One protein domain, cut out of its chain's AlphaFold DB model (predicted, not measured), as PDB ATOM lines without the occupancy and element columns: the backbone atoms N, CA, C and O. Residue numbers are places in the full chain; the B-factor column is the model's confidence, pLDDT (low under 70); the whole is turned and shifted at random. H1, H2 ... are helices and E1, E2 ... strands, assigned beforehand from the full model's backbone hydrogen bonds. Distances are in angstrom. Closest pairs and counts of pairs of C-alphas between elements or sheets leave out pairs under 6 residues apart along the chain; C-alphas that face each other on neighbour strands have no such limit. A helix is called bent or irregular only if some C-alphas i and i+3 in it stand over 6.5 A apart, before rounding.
ATOM      1  N   ASN A  46      10.615 -84.724 207.926       48.50
ATOM      2  CA  ASN A  46      11.733 -85.414 208.573       48.50
ATOM      3  C   ASN A  46      12.387 -84.594 209.695       48.50
ATOM      4  O   ASN A  46      13.202 -85.130 210.446       48.50
ATOM      5  N   PHE A  47      12.046 -83.310 209.831       52.91
ATOM      6  CA  PHE A  47      12.521 -82.458 210.913       52.91
ATOM      7  C   PHE A  47      11.323 -82.033 211.753       52.91
ATOM      8  O   PHE A  47      10.578 -81.128 211.393       52.91
ATOM      9  N   ARG A  48      11.158 -82.649 212.927       63.53
ATOM     10  CA  ARG A  48      10.332 -82.066 213.989       63.53
ATOM     11  C   ARG A  48      11.001 -80.773 214.457       63.53
ATOM     12  O   ARG A  48      11.810 -80.786 215.381       63.53
ATOM     13  N   ILE A  49      10.745 -79.677 213.747       68.38
ATOM     14  CA  ILE A  49      11.227 -78.348 214.111       68.38
ATOM     15  C   ILE A  49      10.465 -77.937 215.368       68.38
ATOM     16  O   ILE A  49       9.264 -77.688 215.313       68.38
ATOM     17  N   ASN A  50      11.167 -77.874 216.496       81.12
ATOM     18  CA  ASN A  50      10.624 -77.353 217.749       81.12
ATOM     19  C   ASN A  50      10.694 -75.820 217.767       81.12
ATOM     20  O   ASN A  50       9.848 -75.168 218.372       81.12
ATOM     21  N   GLY A  51      11.688 -75.242 217.087       89.00
ATOM     22  CA  GLY A  51      11.826 -73.799 216.955       89.00
ATOM     23  C   GLY A  51      12.909 -73.361 215.975       89.00
ATOM     24  O   GLY A  51      13.704 -74.155 215.471       89.00
ATOM     25  N   ILE A  52      12.930 -72.058 215.724       93.44
ATOM     26  CA  ILE A  52      13.963 -71.331 214.988       93.44
ATOM     27  C   ILE A  52      14.668 -70.423 215.996       93.44
ATOM     28  O   ILE A  52      14.040 -69.531 216.573       93.44
ATOM     29  N   SER A  53      15.961 -70.640 216.221       93.62
ATOM     30  CA  SER A  53      16.752 -69.837 217.165       93.62
ATOM     31  C   SER A  53      17.500 -68.694 216.487       93.62
ATOM     32  O   SER A  53      17.854 -67.727 217.160       93.62
ATOM     33  N   ARG A  54      17.782 -68.794 215.181       96.00
ATOM     34  CA  ARG A  54      18.473 -67.735 214.432       96.00
ATOM     35  C   ARG A  54      18.185 -67.810 212.938       96.00
ATOM     36  O   ARG A  54      18.191 -68.898 212.367       96.00
ATOM     37  N   VAL A  55      18.047 -66.643 212.318       96.56
ATOM     38  CA  VAL A  55      18.126 -66.441 210.868       96.56
ATOM     39  C   VAL A  55      19.209 -65.397 210.629       96.56
ATOM     40  O   VAL A  55      19.182 -64.340 211.249       96.56
ATOM     41  N   ALA A  56      20.212 -65.722 209.819       95.00
ATOM     42  CA  ALA A  56      21.347 -64.843 209.565       95.00
ATOM     43  C   ALA A  56      21.706 -64.864 208.073       95.00
ATOM     44  O   ALA A  56      22.182 -65.900 207.596       95.00
ATOM     45  N   PRO A  57      21.485 -63.766 207.329       91.75
ATOM     46  CA  PRO A  57      22.002 -63.638 205.974       91.75
ATOM     47  C   PRO A  57      23.533 -63.529 206.001       91.75
ATOM     48  O   PRO A  57      24.119 -62.953 206.920       91.75
ATOM     49  N   ASP A  58      24.185 -64.095 204.994       90.06
ATOM     50  CA  ASP A  58      25.617 -63.975 204.759       90.06
ATOM     51  C   ASP A  58      25.856 -62.892 203.693       90.06
ATOM     52  O   ASP A  58      25.512 -63.088 202.523       90.06
ATOM     53  N   PRO A  59      26.428 -61.731 204.060       84.00
ATOM     54  CA  PRO A  59      26.584 -60.615 203.136       84.00
ATOM     55  C   PRO A  59      27.629 -60.873 202.042       84.00
ATOM     56  O   PRO A  59      27.641 -60.150 201.050       84.00
ATOM     57  N   GLN A  60      28.515 -61.861 202.210       85.69
ATOM     58  CA  GLN A  60      29.552 -62.168 201.222       85.69
ATOM     59  C   GLN A  60      29.039 -63.120 200.145       85.69
ATOM     60  O   GLN A  60      29.370 -62.962 198.972       85.69
ATOM     61  N   THR A  61      28.243 -64.114 200.542       87.44
ATOM     62  CA  THR A  61      27.771 -65.171 199.636       87.44
ATOM     63  C   THR A  61      26.338 -64.953 199.154       87.44
ATOM     64  O   THR A  61      25.946 -65.518 198.136       87.44
ATOM     65  N   GLY A  62      25.544 -64.147 199.866       85.75
ATOM     66  CA  GLY A  62      24.104 -64.017 199.637       85.75
ATOM     67  C   GLY A  62      23.300 -65.242 200.089       85.75
ATOM     68  O   GLY A  62      22.092 -65.308 199.851       85.75
ATOM     69  N   GLU A  63      23.951 -66.216 200.727       93.81
ATOM     70  CA  GLU A  63      23.280 -67.339 201.371       93.81
ATOM     71  C   GLU A  63      22.645 -66.908 202.692       93.81
ATOM     72  O   GLU A  63      22.949 -65.864 203.264       93.81
ATOM     73  N   VAL A  64      21.775 -67.757 203.220       95.88
ATOM     74  CA  VAL A  64      21.187 -67.583 204.544       95.88
ATOM     75  C   VAL A  64      21.485 -68.802 205.397       95.88
ATOM     76  O   VAL A  64      21.400 -69.944 204.945       95.88
ATOM     77  N   ARG A  65      21.831 -68.551 206.658       96.06
ATOM     78  CA  ARG A  65      22.044 -69.566 207.682       96.06
ATOM     79  C   ARG A  65      20.896 -69.533 208.681       96.06
ATOM     80  O   ARG A  65      20.665 -68.521 209.340       96.06
ATOM     81  N   ILE A  66      20.211 -70.659 208.825       95.88
ATOM     82  CA  ILE A  66      19.061 -70.834 209.708       95.88
ATOM     83  C   ILE A  66      19.423 -71.872 210.768       95.88
ATOM     84  O   ILE A  66      19.718 -73.023 210.447       95.88
ATOM     85  N   THR A  67      19.400 -71.475 212.038       95.38
ATOM     86  CA  THR A  67      19.577 -72.394 213.167       95.38
ATOM     87  C   THR A  67      18.213 -72.826 213.682       95.38
ATOM     88  O   THR A  67      17.413 -72.001 214.127       95.38
ATOM     89  N   LEU A  68      17.971 -74.130 213.618       91.75
ATOM     90  CA  LEU A  68      16.754 -74.792 214.055       91.75
ATOM     91  C   LEU A  68      17.026 -75.579 215.335       91.75
ATOM     92  O   LEU A  68      18.018 -76.310 215.433       91.75
ATOM     93  N   ASP A  69      16.107 -75.479 216.284       88.50
ATOM     94  CA  ASP A  69      16.054 -76.372 217.430       88.50
ATOM     95  C   ASP A  69      15.084 -77.512 217.088       88.50
ATOM     96  O   ASP A  69      13.887 -77.302 216.902       88.50
ATOM     97  N   ALA A  70      15.616 -78.724 216.958       83.50
ATOM     98  CA  ALA A  70      14.865 -79.972 216.828       83.50
ATOM     99  C   ALA A  70      15.296 -80.915 217.969       83.50
ATOM    100  O   ALA A  70      15.751 -80.442 219.011       83.50
ATOM    101  N   GLU A  71      15.208 -82.238 217.801       84.44
ATOM    102  CA  GLU A  71      15.807 -83.200 218.754       84.44
ATOM    103  C   GLU A  71      17.308 -82.942 218.979       84.44
ATOM    104  O   GLU A  71      17.840 -83.135 220.068       84.44
ATOM    105  N   ARG A  72      17.980 -82.440 217.942       86.38
ATOM    106  CA  ARG A  72      19.314 -81.843 218.000       86.38
ATOM    107  C   ARG A  72      19.286 -80.504 217.276       86.38
ATOM    108  O   ARG A  72      18.460 -80.304 216.387       86.38
ATOM    109  N   ARG A  73      20.205 -79.603 217.618       89.19
ATOM    110  CA  ARG A  73      20.371 -78.350 216.876       89.19
ATOM    111  C   ARG A  73      20.835 -78.651 215.451       89.19
ATOM    112  O   ARG A  73      21.801 -79.388 215.259       89.19
ATOM    113  N   VAL A  74      20.146 -78.077 214.472       91.00
ATOM    114  CA  VAL A  74      20.438 -78.240 213.043       91.00
ATOM    115  C   VAL A  74      20.668 -76.866 212.437       91.00
ATOM    116  O   VAL A  74      19.936 -75.925 212.727       91.00
ATOM    117  N   THR A  75      21.677 -76.753 211.579       92.94
ATOM    118  CA  THR A  75      21.909 -75.548 210.784       92.94
ATOM    119  C   THR A  75      21.597 -75.862 209.332       92.94
ATOM    120  O   THR A  75      22.226 -76.741 208.744       92.94
ATOM    121  N   LEU A  76      20.636 -75.144 208.760       91.81
ATOM    122  CA  LEU A  76      20.411 -75.114 207.322       91.81
ATOM    123  C   LEU A  76      21.160 -73.914 206.753       91.81
ATOM    124  O   LEU A  76      21.059 -72.814 207.291       91.81
ATOM    125  N   GLN A  77      21.924 -74.124 205.690       94.75
ATOM    126  CA  GLN A  77      22.607 -73.056 204.972       94.75
ATOM    127  C   GLN A  77      22.393 -73.263 203.478       94.75
ATOM    128  O   GLN A  77      22.486 -74.394 202.999       94.75
ATOM    129  N   GLY A  78      22.090 -72.186 202.764       94.12
ATOM    130  CA  GLY A  78      21.972 -72.231 201.316       94.12
ATOM    131  C   GLY A  78      21.456 -70.936 200.714       94.12
ATOM    132  O   GLY A  78      21.186 -69.959 201.414       94.12
ATOM    133  N   SER A  79      21.321 -70.954 199.391       94.06
ATOM    134  CA  SER A  79      20.775 -69.840 198.621       94.06
ATOM    135  C   SER A  79      19.310 -69.574 198.973       94.06
ATOM    136  O   SER A  79      18.535 -70.493 199.240       94.06
ATOM    137  N   LEU A  80      18.910 -68.309 198.861       93.12
ATOM    138  CA  LEU A  80      17.514 -67.872 198.871       93.12
ATOM    139  C   LEU A  80      16.674 -68.462 197.715       93.12
ATOM    140  O   LEU A  80      15.448 -68.359 197.731       93.12
ATOM    141  N   ASP A  81      17.314 -69.097 196.732       91.62
ATOM    142  CA  ASP A  81      16.659 -69.846 195.655       91.62
ATOM    143  C   ASP A  81      16.426 -71.334 195.995       91.62
ATOM    144  O   ASP A  81      15.717 -72.013 195.255       91.62
ATOM    145  N   ASP A  82      16.981 -71.861 197.100       92.62
ATOM    146  CA  ASP A  82      16.719 -73.243 197.542       92.62
ATOM    147  C   ASP A  82      15.267 -73.352 198.058       92.62
ATOM    148  O   ASP A  82      14.923 -72.690 199.046       92.62
ATOM    149  N   PRO A  83      14.409 -74.208 197.465       91.31
ATOM    150  CA  PRO A  83      13.008 -74.338 197.869       91.31
ATOM    151  C   PRO A  83      12.809 -74.672 199.355       91.31
ATOM    152  O   PRO A  83      11.836 -74.231 199.968       91.31
ATOM    153  N   ARG A  84      13.736 -75.419 199.967       90.06
ATOM    154  CA  ARG A  84      13.668 -75.773 201.395       90.06
ATOM    155  C   ARG A  84      13.931 -74.553 202.270       90.06
ATOM    156  O   ARG A  84      13.233 -74.346 203.259       90.06
ATOM    157  N   ILE A  85      14.914 -73.736 201.891       93.25
ATOM    158  CA  ILE A  85      15.211 -72.465 202.557       93.25
ATOM    159  C   ILE A  85      14.015 -71.521 202.412       93.25
ATOM    160  O   ILE A  85      13.539 -70.988 203.413       93.25
ATOM    161  N   GLN A  86      13.469 -71.383 201.199       93.94
ATOM    162  CA  GLN A  86      12.288 -70.558 200.940       93.94
ATOM    163  C   GLN A  86      11.111 -70.950 201.835       93.94
ATOM    164  O   GLN A  86      10.509 -70.087 202.473       93.94
ATOM    165  N   GLN A  87      10.816 -72.247 201.940       91.56
ATOM    166  CA  GLN A  87       9.716 -72.738 202.763       91.56
ATOM    167  C   GLN A  87       9.906 -72.408 204.249       91.56
ATOM    168  O   GLN A  87       8.962 -71.948 204.895       91.56
ATOM    169  N   VAL A  88      11.115 -72.598 204.791       93.12
ATOM    170  CA  VAL A  88      11.410 -72.289 206.201       93.12
ATOM    171  C   VAL A  88      11.286 -70.791 206.479       93.12
ATOM    172  O   VAL A  88      10.692 -70.414 207.487       93.12
ATOM    173  N   LEU A  89      11.790 -69.929 205.591       95.44
ATOM    174  CA  LEU A  89      11.707 -68.476 205.772       95.44
ATOM    175  C   LEU A  89      10.266 -67.966 205.637       95.44
ATOM    176  O   LEU A  89       9.819 -67.160 206.450       95.44
ATOM    177  N   VAL A  90       9.494 -68.470 204.669       95.00
ATOM    178  CA  VAL A  90       8.074 -68.106 204.530       95.00
ATOM    179  C   VAL A  90       7.275 -68.556 205.756       95.00
ATOM    180  O   VAL A  90       6.453 -67.789 206.259       95.00
ATOM    181  N   TYR A  91       7.536 -69.759 206.279       93.44
ATOM    182  CA  TYR A  91       6.952 -70.216 207.542       93.44
ATOM    183  C   TYR A  91       7.342 -69.301 208.709       93.44
ATOM    184  O   TYR A  91       6.475 -68.895 209.487       93.44
ATOM    185  N   ALA A  92       8.624 -68.931 208.805       95.62
ATOM    186  CA  ALA A  92       9.113 -68.041 209.847       95.62
ATOM    187  C   ALA A  92       8.345 -66.712 209.838       95.62
ATOM    188  O   ALA A  92       7.798 -66.325 210.866       95.62
ATOM    189  N   VAL A  93       8.195 -66.076 208.673       97.12
ATOM    190  CA  VAL A  93       7.434 -64.826 208.525       97.12
ATOM    191  C   VAL A  93       5.954 -64.991 208.875       97.12
ATOM    192  O   VAL A  93       5.389 -64.149 209.566       97.12
ATOM    193  N   LYS A  94       5.294 -66.044 208.386       94.19
ATOM    194  CA  LYS A  94       3.829 -66.135 208.468       94.19
ATOM    195  C   LYS A  94       3.306 -66.703 209.781       94.19
ATOM    196  O   LYS A  94       2.172 -66.404 210.155       94.19
ATOM    197  N   SER A  95       4.092 -67.547 210.442       90.06
ATOM    198  CA  SER A  95       3.568 -68.443 211.476       90.06
ATOM    199  C   SER A  95       4.442 -68.553 212.721       90.06
ATOM    200  O   SER A  95       3.965 -69.073 213.726       90.06
ATOM    201  N   TYR A  96       5.691 -68.079 212.706       94.62
ATOM    202  CA  TYR A  96       6.559 -68.239 213.871       94.62
ATOM    203  C   TYR A  96       6.271 -67.217 214.970       94.62
ATOM    204  O   TYR A  96       6.037 -66.038 214.711       94.62
ATOM    205  N   ASP A  97       6.332 -67.637 216.232       92.31
ATOM    206  CA  ASP A  97       5.878 -66.803 217.344       92.31
ATOM    207  C   ASP A  97       6.824 -65.649 217.694       92.31
ATOM    208  O   ASP A  97       6.372 -64.539 218.023       92.31
ATOM    209  N   ASN A  98       8.133 -65.881 217.613       95.62
ATOM    210  CA  ASN A  98       9.131 -64.903 218.028       95.62
ATOM    211  C   ASN A  98       9.228 -63.754 217.010       95.62
ATOM    212  O   ASN A  98       9.671 -63.952 215.881       95.62
ATOM    213  N   ALA A  99       8.851 -62.542 217.425       97.56
ATOM    214  CA  ALA A  99       8.866 -61.361 216.561       97.56
ATOM    215  C   ALA A  99      10.274 -60.959 216.091       97.56
ATOM    216  O   ALA A  99      10.409 -60.459 214.979       97.56
ATOM    217  N   GLY A 100      11.310 -61.202 216.902       97.50
ATOM    218  CA  GLY A 100      12.702 -60.974 216.512       97.50
ATOM    219  C   GLY A 100      13.098 -61.861 215.336       97.50
ATOM    220  O   GLY A 100      13.546 -61.354 214.322       97.50
ATOM    221  N   ILE A 101      12.792 -63.159 215.408       97.50
ATOM    222  CA  ILE A 101      13.047 -64.081 214.291       97.50
ATOM    223  C   ILE A 101      12.253 -63.692 213.047       97.50
ATOM    224  O   ILE A 101      12.803 -63.736 211.950       97.50
ATOM    225  N   ARG A 102      10.986 -63.284 213.187       98.06
ATOM    226  CA  ARG A 102      10.212 -62.803 212.033       98.06
ATOM    227  C   ARG A 102      10.860 -61.580 211.395       98.06
ATOM    228  O   ARG A 102      11.026 -61.568 210.182       98.06
ATOM    229  N   ARG A 103      11.277 -60.599 212.198       97.69
ATOM    230  CA  ARG A 103      11.994 -59.408 211.725       97.69
ATOM    231  C   ARG A 103      13.305 -59.770 211.021       97.69
ATOM    232  O   ARG A 103      13.486 -59.373 209.878       97.69
ATOM    233  N   ASP A 104      14.168 -60.555 211.661       96.12
ATOM    234  CA  ASP A 104      15.453 -60.987 211.089       96.12
ATOM    235  C   ASP A 104      15.242 -61.767 209.780       96.12
ATOM    236  O   ASP A 104      16.029 -61.676 208.841       96.12
ATOM    237  N   THR A 105      14.137 -62.515 209.694       97.44
ATOM    238  CA  THR A 105      13.743 -63.192 208.459       97.44
ATOM    239  C   THR A 105      13.378 -62.191 207.369       97.44
ATOM    240  O   THR A 105      13.853 -62.347 206.251       97.44
ATOM    241  N   LEU A 106      12.569 -61.168 207.661       96.88
ATOM    242  CA  LEU A 106      12.213 -60.138 206.674       96.88
ATOM    243  C   LEU A 106      13.455 -59.418 206.132       96.88
ATOM    244  O   LEU A 106      13.555 -59.232 204.920       96.88
ATOM    245  N   ASP A 107      14.413 -59.091 207.003       93.50
ATOM    246  CA  ASP A 107      15.698 -58.506 206.600       93.50
ATOM    247  C   ASP A 107      16.468 -59.448 205.657       93.50
ATOM    248  O   ASP A 107      16.891 -59.047 204.571       93.50
ATOM    249  N   ALA A 108      16.530 -60.743 205.987       94.25
ATOM    250  CA  ALA A 108      17.154 -61.752 205.131       94.25
ATOM    251  C   ALA A 108      16.465 -61.918 203.760       94.25
ATOM    252  O   ALA A 108      17.121 -62.301 202.792       94.25
ATOM    253  N   LEU A 109      15.162 -61.632 203.647       95.00
ATOM    254  CA  LEU A 109      14.426 -61.700 202.377       95.00
ATOM    255  C   LEU A 109      14.657 -60.477 201.479       95.00
ATOM    256  O   LEU A 109      14.453 -60.568 200.264       95.00
ATOM    257  N   ARG A 110      15.087 -59.343 202.045       91.50
ATOM    258  CA  ARG A 110      15.180 -58.050 201.351       91.50
ATOM    259  C   ARG A 110      15.996 -58.085 200.049       91.50
ATOM    260  O   ARG A 110      15.504 -57.544 199.058       91.50
ATOM    261  N   PRO A 111      17.163 -58.758 199.961       90.50
ATOM    262  CA  PRO A 111      17.942 -58.817 198.718       90.50
ATOM    263  C   PRO A 111      17.223 -59.514 197.555       90.50
ATOM    264  O   PRO A 111      17.600 -59.338 196.399       90.50
ATOM    265  N   ARG A 112      16.199 -60.324 197.847       92.12
ATOM    266  CA  ARG A 112      15.389 -61.050 196.859       92.12
ATOM    267  C   ARG A 112      13.902 -60.735 197.014       92.12
ATOM    268  O   ARG A 112      13.070 -61.577 196.689       92.12
ATOM    269  N   ALA A 113      13.557 -59.529 197.468       92.12
ATOM    270  CA  ALA A 113      12.177 -59.135 197.754       92.12
ATOM    271  C   ALA A 113      11.221 -59.337 196.560       92.12
ATOM    272  O   ALA A 113      10.063 -59.692 196.764       92.12
ATOM    273  N   SER A 114      11.707 -59.184 195.321       90.94
ATOM    274  CA  SER A 114      10.918 -59.393 194.095       90.94
ATOM    275  C   SER A 114      10.625 -60.864 193.767       90.94
ATOM    276  O   SER A 114       9.809 -61.130 192.887       90.94
ATOM    277  N   ASN A 115      11.258 -61.832 194.445       92.19
ATOM    278  CA  ASN A 115      10.888 -63.241 194.312       92.19
ATOM    279  C   ASN A 115       9.412 -63.410 194.729       92.19
ATOM    280  O   ASN A 115       9.065 -62.988 195.835       92.19
ATOM    281  N   PRO A 116       8.543 -64.043 193.916       91.12
ATOM    282  CA  PRO A 116       7.107 -64.121 194.198       91.12
ATOM    283  C   PRO A 116       6.752 -64.680 195.584       91.12
ATOM    284  O   PRO A 116       5.840 -64.168 196.237       91.12
ATOM    285  N   TYR A 117       7.489 -65.684 196.073       89.12
ATOM    286  CA  TYR A 117       7.251 -66.279 197.391       89.12
ATOM    287  C   TYR A 117       7.573 -65.302 198.525       89.12
ATOM    288  O   TYR A 117       6.818 -65.188 199.494       89.12
ATOM    289  N   PHE A 118       8.676 -64.567 198.394       95.31
ATOM    290  CA  PHE A 118       9.104 -63.591 199.393       95.31
ATOM    291  C   PHE A 118       8.262 -62.332 199.340       95.31
ATOM    292  O   PHE A 118       7.803 -61.881 200.383       95.31
ATOM    293  N   ARG A 119       7.958 -61.834 198.140       96.25
ATOM    294  CA  ARG A 119       7.032 -60.727 197.916       96.25
ATOM    295  C   ARG A 119       5.719 -60.951 198.662       96.25
ATOM    296  O   ARG A 119       5.296 -60.106 199.446       96.25
ATOM    297  N   GLN A 120       5.102 -62.120 198.491       94.94
ATOM    298  CA  GLN A 120       3.863 -62.456 199.195       94.94
ATOM    299  C   GLN A 120       4.034 -62.536 200.719       94.94
ATOM    300  O   GLN A 120       3.113 -62.176 201.454       94.94
ATOM    301  N   ALA A 121       5.178 -63.011 201.214       96.69
ATOM    302  CA  ALA A 121       5.469 -63.047 202.646       96.69
ATOM    303  C   ALA A 121       5.662 -61.636 203.233       96.69
ATOM    304  O   ALA A 121       5.097 -61.344 204.285       96.69
ATOM    305  N   LEU A 122       6.372 -60.748 202.530       98.00
ATOM    306  CA  LEU A 122       6.569 -59.344 202.905       98.00
ATOM    307  C   LEU A 122       5.229 -58.590 202.954       98.00
ATOM    308  O   LEU A 122       4.898 -57.983 203.971       98.00
ATOM    309  N   LEU A 123       4.406 -58.704 201.904       97.50
ATOM    310  CA  LEU A 123       3.074 -58.083 201.851       97.50
ATOM    311  C   LEU A 123       2.118 -58.648 202.914       97.50
ATOM    312  O   LEU A 123       1.249 -57.933 203.419       97.50
ATOM    313  N   TYR A 124       2.247 -59.933 203.256       96.94
ATOM    314  CA  TYR A 124       1.506 -60.535 204.364       96.94
ATOM    315  C   TYR A 124       1.942 -59.938 205.705       96.94
ATOM    316  O   TYR A 124       1.094 -59.478 206.466       96.94
ATOM    317  N   ALA A 125       3.250 -59.902 205.978       98.00
ATOM    318  CA  ALA A 125       3.789 -59.381 207.230       98.00
ATOM    319  C   ALA A 125       3.422 -57.910 207.430       98.00
ATOM    320  O   ALA A 125       2.940 -57.549 208.499       98.00
ATOM    321  N   MET A 126       3.553 -57.087 206.387       98.12
ATOM    322  CA  MET A 126       3.197 -55.668 206.438       98.12
ATOM    323  C   MET A 126       1.735 -55.451 206.849       98.12
ATOM    324  O   MET A 126       1.452 -54.552 207.632       98.12
ATOM    325  N   ARG A 127       0.806 -56.284 206.363       96.31
ATOM    326  CA  ARG A 127      -0.632 -56.125 206.636       96.31
ATOM    327  C   ARG A 127      -1.105 -56.799 207.921       96.31
ATOM    328  O   ARG A 127      -2.070 -56.338 208.519       96.31
ATOM    329  N   GLN A 128      -0.491 -57.916 208.309       96.00
ATOM    330  CA  GLN A 128      -1.091 -58.839 209.281       96.00
ATOM    331  C   GLN A 128      -0.211 -59.153 210.490       96.00
ATOM    332  O   GLN A 128      -0.705 -59.763 211.440       96.00
ATOM    333  N   ASP A 129       1.070 -58.765 210.508       98.12
ATOM    334  CA  ASP A 129       1.908 -59.097 211.658       98.12
ATOM    335  C   ASP A 129       1.392 -58.422 212.933       98.12
ATOM    336  O   ASP A 129       1.119 -57.221 212.966       98.12
ATOM    337  N   ARG A 130       1.300 -59.181 214.027       97.00
ATOM    338  CA  ARG A 130       0.848 -58.665 215.327       97.00
ATOM    339  C   ARG A 130       1.778 -57.600 215.919       97.00
ATOM    340  O   ARG A 130       1.334 -56.771 216.711       97.00
ATOM    341  N   ASN A 131       3.061 -57.613 215.567       98.31
ATOM    342  CA  ASN A 131       4.063 -56.703 216.103       98.31
ATOM    343  C   ASN A 131       4.300 -55.519 215.138       98.31
ATOM    344  O   ASN A 131       4.722 -55.739 214.004       98.31
ATOM    345  N   PRO A 132       4.108 -54.258 215.574       98.12
ATOM    346  CA  PRO A 132       4.283 -53.094 214.703       98.12
ATOM    347  C   PRO A 132       5.723 -52.903 214.203       98.12
ATOM    348  O   PRO A 132       5.915 -52.370 213.118       98.12
ATOM    349  N   GLY A 133       6.738 -53.353 214.949       97.81
ATOM    350  CA  GLY A 133       8.129 -53.316 214.494       97.81
ATOM    351  C   GLY A 133       8.397 -54.288 213.343       97.81
ATOM    352  O   GLY A 133       9.149 -53.963 212.434       97.81
ATOM    353  N   VAL A 134       7.729 -55.446 213.337       98.44
ATOM    354  CA  VAL A 134       7.804 -56.399 212.216       98.44
ATOM    355  C   VAL A 134       7.054 -55.856 210.999       98.44
ATOM    356  O   VAL A 134       7.559 -55.950 209.884       98.44
ATOM    357  N   ARG A 135       5.890 -55.218 211.200       98.38
ATOM    358  CA  ARG A 135       5.177 -54.528 210.110       98.38
ATOM    359  C   ARG A 135       6.004 -53.396 209.502       98.38
ATOM    360  O   ARG A 135       5.981 -53.235 208.289       98.38
ATOM    361  N   LEU A 136       6.751 -52.650 210.320       98.06
ATOM    362  CA  LEU A 136       7.646 -51.590 209.846       98.06
ATOM    363  C   LEU A 136       8.799 -52.150 209.007       98.06
ATOM    364  O   LEU A 136       9.039 -51.651 207.916       98.06
ATOM    365  N   GLU A 137       9.452 -53.219 209.470       97.69
ATOM    366  CA  GLU A 137      10.500 -53.905 208.697       97.69
ATOM    367  C   GLU A 137       9.958 -54.416 207.351       97.69
ATOM    368  O   GLU A 137      10.577 -54.241 206.303       97.69
ATOM    369  N   ALA A 138       8.753 -54.998 207.355       98.12
ATOM    370  CA  ALA A 138       8.094 -55.446 206.134       98.12
ATOM    371  C   ALA A 138       7.776 -54.274 205.193       98.12
ATOM    372  O   ALA A 138       8.019 -54.378 203.995       98.12
ATOM    373  N   LEU A 139       7.279 -53.155 205.728       97.94
ATOM    374  CA  LEU A 139       7.034 -51.927 204.973       97.94
ATOM    375  C   LEU A 139       8.322 -51.428 204.308       97.94
ATOM    376  O   LEU A 139       8.322 -51.155 203.108       97.94
ATOM    377  N   ASP A 140       9.431 -51.367 205.047       96.19
ATOM    378  CA  ASP A 140      10.730 -50.928 204.527       96.19
ATOM    379  C   ASP A 140      11.280 -51.839 203.423       96.19
ATOM    380  O   ASP A 140      11.922 -51.357 202.483       96.19
ATOM    381  N   ALA A 141      11.016 -53.145 203.501       96.12
ATOM    382  CA  ALA A 141      11.333 -54.083 202.429       96.12
ATOM    383  C   ALA A 141      10.412 -53.895 201.207       96.12
ATOM    384  O   ALA A 141      10.892 -53.890 200.073       96.12
ATOM    385  N   VAL A 142       9.107 -53.687 201.424       97.38
ATOM    386  CA  VAL A 142       8.104 -53.487 200.361       97.38
ATOM    387  C   VAL A 142       8.339 -52.186 199.584       97.38
ATOM    388  O   VAL A 142       8.096 -52.164 198.382       97.38
ATOM    389  N   ARG A 143       8.897 -51.134 200.203       95.00
ATOM    390  CA  ARG A 143       9.308 -49.896 199.501       95.00
ATOM    391  C   ARG A 143      10.312 -50.125 198.366       95.00
ATOM    392  O   ARG A 143      10.415 -49.296 197.471       95.00
ATOM    393  N   GLY A 144      11.087 -51.209 198.419       92.19
ATOM    394  CA  GLY A 144      12.047 -51.564 197.370       92.19
ATOM    395  C   GLY A 144      11.437 -52.325 196.189       92.19
ATOM    396  O   GLY A 144      12.160 -52.659 195.254       92.19
ATOM    397  N   LEU A 145      10.143 -52.651 196.245       95.12
ATOM    398  CA  LEU A 145       9.448 -53.386 195.196       95.12
ATOM    399  C   LEU A 145       8.951 -52.462 194.083       95.12
ATOM    400  O   LEU A 145       8.792 -51.257 194.262       95.12
ATOM    401  N   GLU A 146       8.641 -53.062 192.936       94.69
ATOM    402  CA  GLU A 146       7.908 -52.380 191.873       94.69
ATOM    403  C   GLU A 146       6.551 -51.865 192.383       94.69
ATOM    404  O   GLU A 146       5.842 -52.548 193.140       94.69
TER     405      GLU A 146
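This is residues 46 to 146 of the 213 residues of an uncharacterized protein of Acidobacteria bacterium (UniProt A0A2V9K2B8). A twisted sheet of three strands stands at one end, with the helical hairpin H1 and H2 packed over one face and a second helical hairpin, H3 and H4, packed on the far side of the first. The four helices make an up-and-down bundle, each running against the one before it, and the sheet's other face bears no named helix. The printed part has 101 residues, with three named strands and then four named helices in the order E1 E2 E3 H1 H2 H3 H4; the sheet's order is E1 - E2 - E3, antiparallel, and the class is mixed, helices and strands. The whole is compact, with a radius of gyration of the C-alphas of 12.7 A and spans of 39 by 29 by 20 A.

E1, residues 51 to 57, is 18.1 A long and begins at C-alpha 51 (11.826, -73.799, 216.955). E2, residues 63 to 69, measures 19.8 A, and E3, residues 73 to 79, 20.1 A. H1, residues 83 to 95, is 17.6 A long. H2, residues 99 to 112, is 20.8 A long and irregular: C-alphas 108 and 111 are 7.1 A apart. H3, residues 116 to 128, is 18.0 A long, and H4, residues 132 to 142, is 14.8 A long and ends at C-alpha 142 (8.104, -53.487, 200.361).

The strands form a meander, each the antiparallel neighbour of the one before. Between E1 and E2, N 53 and O 67 are 2.9 A apart, within hydrogen-bond range; between E2 and E3, N 66 and O 76 are 2.8 A apart. H1 and H2 lie on the same face of the sheet, giving two layers, a sheet with helices on one face. H2 lies over E1 at a height over the sheet of 7.9 A; H1 has a height of 9.6 A and lies over E2 and, only just, E3. H1 and H2 touch, closest at the C-alphas of Val 93 and Arg 102, 4.9 A, at a steep tilt of 43 degrees. H1 touches H3, the same way at a shallow tilt of 8 degrees, with C-alphas 90 and 121 closest at 6.0 A. H2 touches H4, the same way at 3 degrees, a shallow tilt, with C-alphas 103 and 134 closest at 5.2 A. H1 and H4 are apart. Every O i to N i+4 pair is within hydrogen-bond range in H1, H3 and H4, and 8 of 10 in H2.

The C-alphas of Glu 71 and Glu 146, the two farthest apart, are 41.7 A apart. The printed part has no cut, and the links between named elements are tight. The mean pLDDT of the printed part is 92.4; residues 46 to 49 are under 70.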